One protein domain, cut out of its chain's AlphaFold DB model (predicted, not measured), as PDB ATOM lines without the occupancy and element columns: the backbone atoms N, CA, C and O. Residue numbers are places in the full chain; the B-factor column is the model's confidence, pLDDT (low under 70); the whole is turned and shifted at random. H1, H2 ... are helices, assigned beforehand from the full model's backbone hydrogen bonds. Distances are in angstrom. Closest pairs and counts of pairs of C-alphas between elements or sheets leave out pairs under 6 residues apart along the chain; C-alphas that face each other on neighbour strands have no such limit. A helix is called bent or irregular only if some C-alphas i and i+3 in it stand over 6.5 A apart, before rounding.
ATOM      1  N   ALA A  55      58.133 -14.303  -6.506       98.00
ATOM      2  CA  ALA A  55      58.768 -15.617  -6.577       98.00
ATOM      3  C   ALA A  55      58.930 -16.177  -8.007       98.00
ATOM      4  O   ALA A  55      59.449 -17.286  -8.166       98.00
ATOM      5  N   LYS A  56      58.536 -15.438  -9.058       98.31
ATOM      6  CA  LYS A  56      58.573 -15.906 -10.458       98.31
ATOM      7  C   LYS A  56      59.931 -16.483 -10.872       98.31
ATOM      8  O   LYS A  56      59.969 -17.542 -11.494       98.31
ATOM      9  N   GLY A  57      61.035 -15.833 -10.499       98.38
ATOM     10  CA  GLY A  57      62.385 -16.306 -10.835       98.38
ATOM     11  C   GLY A  57      62.725 -17.655 -10.192       98.38
ATOM     12  O   GLY A  57      63.256 -18.545 -10.854       98.38
ATOM     13  N   ALA A  58      62.343 -17.851  -8.925       98.19
ATOM     14  CA  ALA A  58      62.542 -19.121  -8.229       98.19
ATOM     15  C   ALA A  58      61.699 -20.245  -8.856       98.19
ATOM     16  O   ALA A  58      62.188 -21.360  -9.037       98.19
ATOM     17  N   TRP A  59      60.458 -19.938  -9.248       98.19
ATOM     18  CA  TRP A  59      59.609 -20.874  -9.988       98.19
ATOM     19  C   TRP A  59      60.240 -21.277 -11.331       98.19
ATOM     20  O   TRP A  59      60.341 -22.469 -11.617       98.19
ATOM     21  N   GLN A  60      60.736 -20.317 -12.121       98.50
ATOM     22  CA  GLN A  60      61.387 -20.591 -13.413       98.50
ATOM     23  C   GLN A  60      62.626 -21.485 -13.270       98.50
ATOM     24  O   GLN A  60      62.795 -22.436 -14.039       98.50
ATOM     25  N   ALA A  61      63.472 -21.210 -12.274       98.50
ATOM     26  CA  ALA A  61      64.647 -22.027 -11.992       98.50
ATOM     27  C   ALA A  61      64.253 -23.465 -11.614       98.50
ATOM     28  O   ALA A  61      64.792 -24.422 -12.167       98.50
ATOM     29  N   GLY A  62      63.257 -23.621 -10.734       98.38
ATOM     30  CA  GLY A  62      62.773 -24.933 -10.302       98.38
ATOM     31  C   GLY A  62      62.132 -25.757 -11.424       98.38
ATOM     32  O   GLY A  62      62.355 -26.964 -11.500       98.38
ATOM     33  N   VAL A  63      61.368 -25.125 -12.323       98.19
ATOM     34  CA  VAL A  63      60.791 -25.808 -13.495       98.19
ATOM     35  C   VAL A  63      61.886 -26.256 -14.463       98.19
ATOM     36  O   VAL A  63      61.839 -27.387 -14.944       98.19
ATOM     37  N   THR A  64      62.893 -25.412 -14.704       98.50
ATOM     38  CA  THR A  64      64.041 -25.752 -15.562       98.50
ATOM     39  C   THR A  64      64.823 -26.945 -15.012       98.50
ATOM     40  O   THR A  64      65.109 -27.883 -15.754       98.50
ATOM     41  N   ASP A  65      65.117 -26.957 -13.708       98.62
ATOM     42  CA  ASP A  65      65.755 -28.101 -13.045       98.62
ATOM     43  C   ASP A  65      64.899 -29.373 -13.140       98.62
ATOM     44  O   ASP A  65      65.384 -30.443 -13.502       98.62
ATOM     45  N   ALA A  66      63.598 -29.273 -12.857       98.38
ATOM     46  CA  ALA A  66      62.698 -30.418 -12.929       98.38
ATOM     47  C   ALA A  66      62.642 -31.019 -14.343       98.38
ATOM     48  O   ALA A  66      62.609 -32.244 -14.485       98.38
ATOM     49  N   ALA A  67      62.650 -30.169 -15.372       98.38
ATOM     50  CA  ALA A  67      62.698 -30.597 -16.762       98.38
ATOM     51  C   ALA A  67      64.037 -31.268 -17.104       98.38
ATOM     52  O   ALA A  67      64.031 -32.355 -17.678       98.38
ATOM     53  N   SER A  68      65.171 -30.679 -16.703       98.38
ATOM     54  CA  SER A  68      66.506 -31.211 -17.019       98.38
ATOM     55  C   SER A  68      66.734 -32.616 -16.451       98.38
ATOM     56  O   SER A  68      67.397 -33.442 -17.075       98.38
ATOM     57  N   ARG A  69      66.134 -32.925 -15.295       98.25
ATOM     58  CA  ARG A  69      66.217 -34.249 -14.655       98.25
ATOM     59  C   ARG A  69      65.064 -35.198 -14.987       98.25
ATOM     60  O   ARG A  69      64.950 -36.238 -14.326       98.25
ATOM     61  N   ASP A  70      64.221 -34.859 -15.963       98.25
ATOM     62  CA  ASP A  70      63.021 -35.611 -16.361       98.25
ATOM     63  C   ASP A  70      62.124 -35.983 -15.160       98.25
ATOM     64  O   ASP A  70      61.689 -37.121 -14.963       98.25
ATOM     65  N   ALA A  71      61.882 -35.019 -14.270       98.44
ATOM     66  CA  ALA A  71      61.069 -35.257 -13.079       98.44
ATOM     67  C   ALA A  71      59.616 -35.612 -13.441       98.44
ATOM     68  O   ALA A  71      58.980 -36.396 -12.730       98.44
ATOM     69  N   PHE A  72      59.100 -35.058 -14.545       97.75
ATOM     70  CA  PHE A  72      57.747 -35.324 -15.025       97.75
ATOM     71  C   PHE A  72      57.585 -36.777 -15.487       97.75
ATOM     72  O   PHE A  72      56.737 -37.483 -14.936       97.75
ATOM     73  N   GLY A  73      58.422 -37.250 -16.421       98.25
ATOM     74  CA  GLY A  73      58.342 -38.616 -16.945       98.25
ATOM     75  C   GLY A  73      58.486 -39.660 -15.839       98.25
ATOM     76  O   GLY A  73      57.638 -40.545 -15.687       98.25
ATOM     77  N   LYS A  74      59.483 -39.483 -14.964       98.44
ATOM     78  CA  LYS A  74      59.696 -40.339 -13.783       98.44
ATOM     79  C   LYS A  74      58.503 -40.333 -12.825       98.44
ATOM     80  O   LYS A  74      58.139 -41.377 -12.282       98.44
ATOM     81  N   GLY A  75      57.883 -39.173 -12.609       97.81
ATOM     82  CA  GLY A  75      56.697 -39.033 -11.765       97.81
ATOM     83  C   GLY A  75      55.482 -39.774 -12.325       97.81
ATOM     84  O   GLY A  75      54.807 -40.490 -11.579       97.81
ATOM     85  N   VAL A  76      55.237 -39.653 -13.634       98.12
ATOM     86  CA  VAL A  76      54.159 -40.365 -14.337       98.12
ATOM     87  C   VAL A  76      54.383 -41.873 -14.276       98.12
ATOM     88  O   VAL A  76      53.479 -42.598 -13.861       98.12
ATOM     89  N   ALA A  77      55.595 -42.342 -14.586       98.06
ATOM     90  CA  ALA A  77      55.943 -43.760 -14.514       98.06
ATOM     91  C   ALA A  77      55.759 -44.331 -13.096       98.06
ATOM     92  O   ALA A  77      55.191 -45.407 -12.927       98.06
ATOM     93  N   LYS A  78      56.165 -43.581 -12.059       97.88
ATOM     94  CA  LYS A  78      55.989 -43.976 -10.652       97.88
ATOM     95  C   LYS A  78      54.519 -44.052 -10.231       97.88
ATOM     96  O   LYS A  78      54.171 -44.863  -9.376       97.88
ATOM     97  N   ALA A  79      53.668 -43.166 -10.744       97.50
ATOM     98  CA  ALA A  79      52.246 -43.176 -10.419       97.50
ATOM     99  C   ALA A  79      51.504 -44.300 -11.157       97.50
ATOM    100  O   ALA A  79      50.720 -45.018 -10.534       97.50
ATOM    101  N   GLY A  80      51.756 -44.435 -12.459       98.06
ATOM    102  CA  GLY A  80      51.055 -45.355 -13.345       98.06
ATOM    103  C   GLY A  80      49.564 -45.037 -13.515       98.06
ATOM    104  O   GLY A  80      48.968 -44.220 -12.802       98.06
ATOM    105  N   THR A  81      48.932 -45.730 -14.462       98.38
ATOM    106  CA  THR A  81      47.515 -45.538 -14.805       98.38
ATOM    107  C   THR A  81      46.584 -45.829 -13.629       98.38
ATOM    108  O   THR A  81      45.664 -45.057 -13.367       98.38
ATOM    109  N   ALA A  82      46.843 -46.899 -12.870       98.12
ATOM    110  CA  ALA A  82      45.952 -47.351 -11.800       98.12
ATOM    111  C   ALA A  82      45.781 -46.309 -10.682       98.12
ATOM    112  O   ALA A  82      44.666 -46.048 -10.225       98.12
ATOM    113  N   LYS A  83      46.876 -45.664 -10.254       97.69
ATOM    114  CA  LYS A  83      46.816 -44.631  -9.213       97.69
ATOM    115  C   LYS A  83      46.044 -43.404  -9.687       97.69
ATOM    116  O   LYS A  83      45.261 -42.849  -8.914       97.69
ATOM    117  N   TRP A  84      46.268 -42.983 -10.934       97.62
ATOM    118  CA  TRP A  84      45.540 -41.869 -11.535       97.62
ATOM    119  C   TRP A  84      44.042 -42.180 -11.634       97.62
ATOM    120  O   TRP A  84      43.244 -41.407 -11.107       97.62
ATOM    121  N   GLN A  85      43.670 -43.336 -12.197       98.31
ATOM    122  CA  GLN A  85      42.270 -43.758 -12.332       98.31
ATOM    123  C   GLN A  85      41.557 -43.773 -10.982       98.31
ATOM    124  O   GLN A  85      40.505 -43.152 -10.840       98.31
ATOM    125  N   LYS A  86      42.164 -44.399  -9.965       98.06
ATOM    126  CA  LYS A  86      41.598 -44.443  -8.612       98.06
ATOM    127  C   LYS A  86      41.285 -43.040  -8.083       98.06
ATOM    128  O   LYS A  86      40.178 -42.784  -7.624       98.06
ATOM    129  N   LYS A  87      42.235 -42.102  -8.174       97.56
ATOM    130  CA  LYS A  87      42.044 -40.731  -7.667       97.56
ATOM    131  C   LYS A  87      41.056 -39.913  -8.494       97.56
ATOM    132  O   LYS A  87      40.281 -39.156  -7.910       97.56
ATOM    133  N   ALA A  88      41.064 -40.064  -9.815       97.62
ATOM    134  CA  ALA A  88      40.111 -39.395 -10.694       97.62
ATOM    135  C   ALA A  88      38.672 -39.841 -10.391       97.62
ATOM    136  O   ALA A  88      37.789 -38.996 -10.249       97.62
ATOM    137  N   VAL A  89      38.455 -41.146 -10.201       98.12
ATOM    138  CA  VAL A  89      37.136 -41.705  -9.881       98.12
ATOM    139  C   VAL A  89      36.702 -41.351  -8.459       98.12
ATOM    140  O   VAL A  89      35.606 -40.838  -8.286       98.12
ATOM    141  N   GLU A  90      37.540 -41.564  -7.443       97.44
ATOM    142  CA  GLU A  90      37.139 -41.384  -6.035       97.44
ATOM    143  C   GLU A  90      37.020 -39.913  -5.606       97.44
ATOM    144  O   GLU A  90      36.204 -39.579  -4.747       97.44
ATOM    145  N   LEU A  91      37.859 -39.024  -6.150       97.69
ATOM    146  CA  LEU A  91      37.899 -37.613  -5.743       97.69
ATOM    147  C   LEU A  91      37.403 -36.673  -6.838       97.69
ATOM    148  O   LEU A  91      36.687 -35.719  -6.537       97.69
ATOM    149  N   GLY A  92      37.810 -36.913  -8.085       96.81
ATOM    150  CA  GLY A  92      37.506 -36.029  -9.209       96.81
ATOM    151  C   GLY A  92      36.011 -35.962  -9.506       96.81
ATOM    152  O   GLY A  92      35.465 -34.865  -9.575       96.81
ATOM    153  N   THR A  93      35.342 -37.113  -9.592       97.50
ATOM    154  CA  THR A  93      33.893 -37.190  -9.881       97.50
ATOM    155  C   THR A  93      33.043 -36.412  -8.877       97.50
ATOM    156  O   THR A  93      32.067 -35.779  -9.265       97.50
ATOM    157  N   ARG A  94      33.446 -36.396  -7.600       96.75
ATOM    158  CA  ARG A  94      32.769 -35.639  -6.544       96.75
ATOM    159  C   ARG A  94      33.067 -34.139  -6.610       96.75
ATOM    160  O   ARG A  94      32.154 -33.330  -6.522       96.75
ATOM    161  N   ARG A  95      34.338 -33.759  -6.772       97.50
ATOM    162  CA  ARG A  95      34.776 -32.349  -6.729       97.50
ATOM    163  C   ARG A  95      34.430 -31.561  -7.992       97.50
ATOM    164  O   ARG A  95      34.320 -30.343  -7.926       97.50
ATOM    165  N   TYR A  96      34.288 -32.233  -9.134       97.50
ATOM    166  CA  TYR A  96      34.006 -31.585 -10.415       97.50
ATOM    167  C   TYR A  96      32.701 -30.764 -10.412       97.50
ATOM    168  O   TYR A  96      32.784 -29.563 -10.665       97.50
ATOM    169  N   PRO A  97      31.516 -31.326 -10.087       97.44
ATOM    170  CA  PRO A  97      30.277 -30.544 -10.074       97.44
ATOM    171  C   PRO A  97      30.282 -29.428  -9.015       97.44
ATOM    172  O   PRO A  97      29.781 -28.341  -9.293       97.44
ATOM    173  N   GLU A  98      30.884 -29.660  -7.840       97.62
ATOM    174  CA  GLU A  98      31.054 -28.643  -6.787       97.62
ATOM    175  C   GLU A  98      31.850 -27.433  -7.319       97.62
ATOM    176  O   GLU A  98      31.412 -26.289  -7.191       97.62
ATOM    177  N   GLY A  99      32.983 -27.689  -7.983       97.12
ATOM    178  CA  GLY A  99      33.824 -26.648  -8.576       97.12
ATOM    179  C   GLY A  99      33.148 -25.905  -9.731       97.12
ATOM    180  O   GLY A  99      33.215 -24.682  -9.786       97.12
ATOM    181  N   VAL A 100      32.445 -26.620 -10.619       97.69
ATOM    182  CA  VAL A 100      31.682 -26.003 -11.722       97.69
ATOM    183  C   VAL A 100      30.594 -25.076 -11.186       97.69
ATOM    184  O   VAL A 100      30.423 -23.971 -11.695       97.69
ATOM    185  N   SER A 101      29.873 -25.496 -10.143       97.88
ATOM    186  CA  SER A 101      28.849 -24.650  -9.529       97.88
ATOM    187  C   SER A 101      29.447 -23.393  -8.896       97.88
ATOM    188  O   SER A 101      28.841 -22.329  -9.001       97.88
ATOM    189  N   ALA A 102      30.610 -23.506  -8.247       97.94
ATOM    190  CA  ALA A 102      31.288 -22.374  -7.618       97.94
ATOM    191  C   ALA A 102      31.834 -21.362  -8.643       97.94
ATOM    192  O   ALA A 102      31.813 -20.168  -8.380       97.94
ATOM    193  N   ALA A 103      32.266 -21.828  -9.818       97.62
ATOM    194  CA  ALA A 103      32.879 -21.002 -10.864       97.62
ATOM    195  C   ALA A 103      31.880 -20.434 -11.893       97.62
ATOM    196  O   ALA A 103      32.285 -19.930 -12.940       97.62
ATOM    197  N   LYS A 104      30.566 -20.543 -11.653       97.88
ATOM    198  CA  LYS A 104      29.534 -20.158 -12.633       97.88
ATOM    199  C   LYS A 104      29.634 -18.688 -13.059       97.88
ATOM    200  O   LYS A 104      29.500 -18.390 -14.247       97.88
ATOM    201  N   ASP A 105      29.846 -17.789 -12.101       97.81
ATOM    202  CA  ASP A 105      29.917 -16.351 -12.374       97.81
ATOM    203  C   ASP A 105      31.254 -15.961 -13.016       97.81
ATOM    204  O   ASP A 105      31.252 -15.168 -13.957       97.81
ATOM    205  N   ASP A 106      32.357 -16.599 -12.610       98.06
ATOM    206  CA  ASP A 106      33.668 -16.441 -13.253       98.06
ATOM    207  C   ASP A 106      33.599 -16.851 -14.731       98.06
ATOM    208  O   ASP A 106      33.964 -16.080 -15.615       98.06
ATOM    209  N   TYR A 107      33.016 -18.023 -15.024       98.00
ATOM    210  CA  TYR A 107      32.829 -18.482 -16.401       98.00
ATOM    211  C   TYR A 107      32.002 -17.491 -17.224       98.00
ATOM    212  O   TYR A 107      32.330 -17.215 -18.376       98.00
ATOM    213  N   LYS A 108      30.929 -16.934 -16.646       97.88
ATOM    214  CA  LYS A 108      30.112 -15.923 -17.323       97.88
ATOM    215  C   LYS A 108      30.931 -14.669 -17.639       97.88
ATOM    216  O   LYS A 108      30.815 -14.160 -18.751       97.88
ATOM    217  N   ALA A 109      31.714 -14.172 -16.685       98.06
ATOM    218  CA  ALA A 109      32.525 -12.971 -16.857       98.06
ATOM    219  C   ALA A 109      33.608 -13.166 -17.928       98.06
ATOM    220  O   ALA A 109      33.719 -12.352 -18.843       98.06
ATOM    221  N   ASP A 110      34.335 -14.279 -17.866       97.56
ATOM    222  CA  ASP A 110      35.432 -14.576 -18.791       97.56
ATOM    223  C   ASP A 110      34.933 -14.936 -20.197       97.56
ATOM    224  O   ASP A 110      35.605 -14.659 -21.193       97.56
ATOM    225  N   PHE A 111      33.743 -15.540 -20.307       97.88
ATOM    226  CA  PHE A 111      33.148 -15.879 -21.600       97.88
ATOM    227  C   PHE A 111      32.455 -14.691 -22.282       97.88
ATOM    228  O   PHE A 111      32.313 -14.690 -23.508       97.88
ATOM    229  N   ALA A 112      32.034 -13.673 -21.521       97.94
ATOM    230  CA  ALA A 112      31.260 -12.544 -22.038       97.94
ATOM    231  C   ALA A 112      31.893 -11.851 -23.266       97.94
ATOM    232  O   ALA A 112      31.169 -11.650 -24.237       97.94
ATOM    233  N   PRO A 113      33.212 -11.571 -23.329       97.19
ATOM    234  CA  PRO A 113      33.808 -10.932 -24.505       97.19
ATOM    235  C   PRO A 113      33.672 -11.768 -25.786       97.19
ATOM    236  O   PRO A 113      33.463 -11.222 -26.869       97.19
ATOM    237  N   PHE A 114      33.763 -13.096 -25.674       96.12
ATOM    238  CA  PHE A 114      33.581 -14.000 -26.811       96.12
ATOM    239  C   PHE A 114      32.116 -14.084 -27.215       96.12
ATOM    240  O   PHE A 114      31.807 -14.044 -28.402       96.12
ATOM    241  N   TYR A 115      31.209 -14.153 -26.240       96.44
ATOM    242  CA  TYR A 115      29.775 -14.084 -26.498       96.44
ATOM    243  C   TYR A 115      29.396 -12.785 -27.226       96.44
ATOM    244  O   TYR A 115      28.680 -12.819 -28.227       96.44
ATOM    245  N   ASP A 116      29.928 -11.646 -26.787       96.38
ATOM    246  CA  ASP A 116      29.680 -10.338 -27.395       96.38
ATOM    247  C   ASP A 116      30.257 -10.230 -28.811       96.38
ATOM    248  O   ASP A 116      29.671  -9.564 -29.663       96.38
ATOM    249  N   ALA A 117      31.402 -10.862 -29.080       94.88
ATOM    250  CA  ALA A 117      31.971 -10.925 -30.424       94.88
ATOM    251  C   ALA A 117      31.136 -11.831 -31.343       94.88
ATOM    252  O   ALA A 117      30.744 -11.411 -32.428       94.88
ATOM    253  N   LEU A 118      30.809 -13.045 -30.887       93.50
ATOM    254  CA  LEU A 118      30.055 -14.036 -31.659       93.50
ATOM    255  C   LEU A 118      28.606 -13.603 -31.921       93.50
ATOM    256  O   LEU A 118      28.072 -13.887 -32.988       93.50
ATOM    257  N   SER A 119      27.968 -12.901 -30.981       93.50
ATOM    258  CA  SER A 119      26.581 -12.425 -31.123       93.50
ATOM    259  C   SER A 119      26.403 -11.343 -32.190       93.50
ATOM    260  O   SER A 119      25.277 -11.081 -32.604       93.50
ATOM    261  N   LYS A 120      27.499 -10.739 -32.659       93.75
ATOM    262  CA  LYS A 120      27.510  -9.740 -33.737       93.75
ATOM    263  C   LYS A 120      27.770 -10.350 -35.117       93.75
ATOM    264  O   LYS A 120      27.777  -9.615 -36.099       93.75
ATOM    265  N   ILE A 121      28.032 -11.657 -35.200       92.62
ATOM    266  CA  ILE A 121      28.328 -12.329 -36.466       92.62
ATOM    267  C   ILE A 121      27.025 -12.769 -37.136       92.62
ATOM    268  O   ILE A 121      26.357 -13.698 -36.677       92.62
ATOM    269  N   ASP A 122      26.721 -12.169 -38.285       90.19
ATOM    270  CA  ASP A 122      25.646 -12.620 -39.165       90.19
ATOM    271  C   ASP A 122      26.150 -13.705 -40.121       90.19
ATOM    272  O   ASP A 122      26.959 -13.465 -41.019       90.19
ATOM    273  N   LEU A 123      25.657 -14.933 -39.939       88.62
ATOM    274  CA  LEU A 123      26.024 -16.055 -40.799       88.62
ATOM    275  C   LEU A 123      25.064 -16.172 -41.995       88.62
ATOM    276  O   LEU A 123      23.848 -16.232 -41.787       88.62
ATOM    277  N   PRO A 124      25.570 -16.332 -43.236       86.12
ATOM    278  CA  PRO A 124      24.721 -16.512 -44.412       86.12
ATOM    279  C   PRO A 124      23.890 -17.805 -44.307       86.12
ATOM    280  O   PRO A 124      24.306 -18.734 -43.603       86.12
ATOM    281  N   PRO A 125      22.743 -17.921 -45.005       89.19
ATOM    282  CA  PRO A 125      21.866 -19.089 -44.922       89.19
ATOM    283  C   PRO A 125      22.609 -20.420 -45.075       89.19
ATOM    284  O   PRO A 125      23.489 -20.576 -45.924       89.19
ATOM    285  N   ARG A 126      22.260 -21.396 -44.232       90.06
ATOM    286  CA  ARG A 126      22.881 -22.725 -44.258       90.06
ATOM    287  C   ARG A 126      22.337 -23.541 -45.435       90.06
ATOM    288  O   ARG A 126      21.125 -23.673 -45.577       90.06
ATOM    289  N   GLY A 127      23.233 -24.109 -46.242       87.38
ATOM    290  CA  GLY A 127      22.887 -25.033 -47.327       87.38
ATOM    291  C   GLY A 127      22.705 -26.476 -46.842       87.38
ATOM    292  O   GLY A 127      22.874 -26.781 -45.655       87.38
ATOM    293  N   ALA A 128      22.411 -27.398 -47.763       92.00
ATOM    294  CA  ALA A 128      22.337 -28.830 -47.458       92.00
ATOM    295  C   ALA A 128      23.662 -29.353 -46.866       92.00
ATOM    296  O   ALA A 128      24.728 -28.761 -47.054       92.00
ATOM    297  N   ARG A 129      23.627 -30.469 -46.128       87.44
ATOM    298  CA  ARG A 129      24.848 -31.096 -45.590       87.44
ATOM    299  C   ARG A 129      25.835 -31.368 -46.739       87.44
ATOM    300  O   ARG A 129      25.480 -32.046 -47.692       87.44
ATOM    301  N   GLY A 130      27.063 -30.861 -46.618       84.62
ATOM    302  CA  GLY A 130      28.113 -31.010 -47.635       84.62
ATOM    303  C   GLY A 130      28.154 -29.910 -48.702       84.62
ATOM    304  O   GLY A 130      29.098 -29.884 -49.483       84.62
ATOM    305  N   ASP A 131      27.193 -28.977 -48.713       88.06
ATOM    306  CA  ASP A 131      27.220 -27.827 -49.623       88.06
ATOM    307  C   ASP A 131      28.476 -26.964 -49.362       88.06
ATOM    308  O   ASP A 131      28.691 -26.562 -48.206       88.06
ATOM    309  N   PRO A 132      29.293 -26.653 -50.391       86.25
ATOM    310  CA  PRO A 132      30.460 -25.781 -50.268       86.25
ATOM    311  C   PRO A 132      30.170 -24.429 -49.597       86.25
ATOM    312  O   PRO A 132      31.028 -23.915 -48.881       86.25
ATOM    313  N   LYS A 133      28.953 -23.882 -49.731       86.56
ATOM    314  CA  LYS A 133      28.529 -22.629 -49.072       86.56
ATOM    315  C   LYS A 133      28.574 -22.701 -47.544       86.56
ATOM    316  O   LYS A 133      28.710 -21.678 -46.881       86.56
ATOM    317  N   ASN A 134      28.507 -23.896 -46.955       89.19
ATOM    318  CA  ASN A 134      28.654 -24.049 -45.507       89.19
ATOM    319  C   ASN A 134      30.080 -23.755 -45.024       89.19
ATOM    320  O   ASN A 134      30.242 -23.393 -43.861       89.19
ATOM    321  N   GLN A 135      31.097 -23.882 -45.887       87.94
ATOM    322  CA  GLN A 135      32.465 -23.486 -45.539       87.94
ATOM    323  C   GLN A 135      32.586 -21.968 -45.400       87.94
ATOM    324  O   GLN A 135      33.329 -21.497 -44.546       87.94
ATOM    325  N   GLU A 136      31.808 -21.204 -46.170       86.19
ATOM    326  CA  GLU A 136      31.795 -19.742 -46.076       86.19
ATOM    327  C   GLU A 136      31.324 -19.266 -44.698       86.19
ATOM    328  O   GLU A 136      31.884 -18.336 -44.135       86.19
ATOM    329  N   ARG A 137      30.380 -19.983 -44.076       87.94
ATOM    330  CA  ARG A 137      29.952 -19.717 -42.691       87.94
ATOM    331  C   ARG A 137      31.075 -19.904 -41.669       87.94
ATOM    332  O   ARG A 137      31.049 -19.258 -40.633       87.94
ATOM    333  N   VAL A 138      32.015 -20.814 -41.931       85.44
ATOM    334  CA  VAL A 138      33.165 -21.058 -41.046       85.44
ATOM    335  C   VAL A 138      34.231 -19.983 -41.239       85.44
ATOM    336  O   VAL A 138      34.874 -19.618 -40.272       85.44
ATOM    337  N   ARG A 139      34.399 -19.445 -42.455       85.38
ATOM    338  CA  ARG A 139      35.397 -18.398 -42.745       85.38
ATOM    339  C   ARG A 139      35.121 -17.055 -42.063       85.38
ATOM    340  O   ARG A 139      36.038 -16.252 -41.956       85.38
ATOM    341  N   ILE A 140      33.873 -16.800 -41.669       83.06
ATOM    342  CA  ILE A 140      33.432 -15.528 -41.070       83.06
ATOM    343  C   ILE A 140      33.619 -15.520 -39.533       83.06
ATOM    344  O   ILE A 140      33.554 -14.459 -38.920       83.06
ATOM    345  N   ILE A 141      33.858 -16.685 -38.914       81.06
ATOM    346  CA  ILE A 141      34.082 -16.873 -37.465       81.06
ATOM    347  C   ILE A 141      35.583 -16.978 -37.193       81.06
ATOM    348  O   ILE A 141      36.045 -16.330 -36.231       81.06
TER     349      ILE A 141
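Overview. This is residues 55 to 141 of the 141 residues of an uncharacterized protein of Candidatus Korarchaeota archaeon (UniProt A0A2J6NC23). The domain is an open, wide coil of helices joined end to end: H1, the two arms of the bent helix H2, and H3 follow one another round a hollow middle, and no two helices touch. At the end beyond H3, the long loop of residues 119 to 132 folds back into short H4, making a small head. The printed part has 87 residues with four named helices, in the order H1, H2, H3, H4, and no named strand; the class is all helix. It is extended, with a radius of gyration of the C-alphas of 22.5 A, and elongated, spanning 54 by 33 by 32 A.

Along the chain. H1 is residues 56 to 68, 18.4 A from first to last C-alpha, beginning at C-alpha 56 at (58.573, -15.906, -10.458). H2, residues 71 to 102, was assigned as one helix by its hydrogen bonds but is bent: C-alphas 78 and 81 are 9.6 A apart. Its arms are H2a, residues 71 to 78, 10.4 A long, and H2b, residues 81 to 102, 29.2 A long, ending at C-alpha 102 at (31.288, -22.374, -7.618). H2b is irregular, with C-alphas 94 and 97 6.7 A apart, and has a kink of 50 degrees near residue 92. H3 is residues 104 to 118, 20.0 A long, and only just irregular: C-alphas 110 and 113 are 7.0 A apart. H4 is residues 133 to 139, 10.3 A long, ending at C-alpha 139 at (35.397, -18.398, -42.745).

Arrangement. H1 and H2a are close but not clearly touching; their closest C-alphas, those of Ala 66 and Phe 72, are 7.3 A apart. They run the same way at a steep tilt of 55 degrees. H2a and H2b stand at a steep tilt of 66 degrees. H2b and H3 meet only through their link. H3 and H4 are apart, and H1 is apart from H2b, H3 and H4. In H1 and H2a every O i to N i+4 pair is within hydrogen-bond range; in H2b 14 of 18 are, in H3 9 of 11, and in H4 1 of 3, beside 4 of 4 O i to N i+3 pairs.

Size, cuts and confidence. The two C-alphas farthest apart, those of Ala 58 and Ala 128, are 57.0 A apart. The printed part has no cut and ends at residue 141, the chain's last. The links from H1 to H2 and from H2 to H3 are tight; the link from H3 to H4, 14 residues, is long. Residues 97 to 116 stand free, of which 97 to 102 belong to H2 and 104 to 116 to H3. The mean pLDDT of the printed part is 95.1, that of H4 is 87, and no printed residue is under 70.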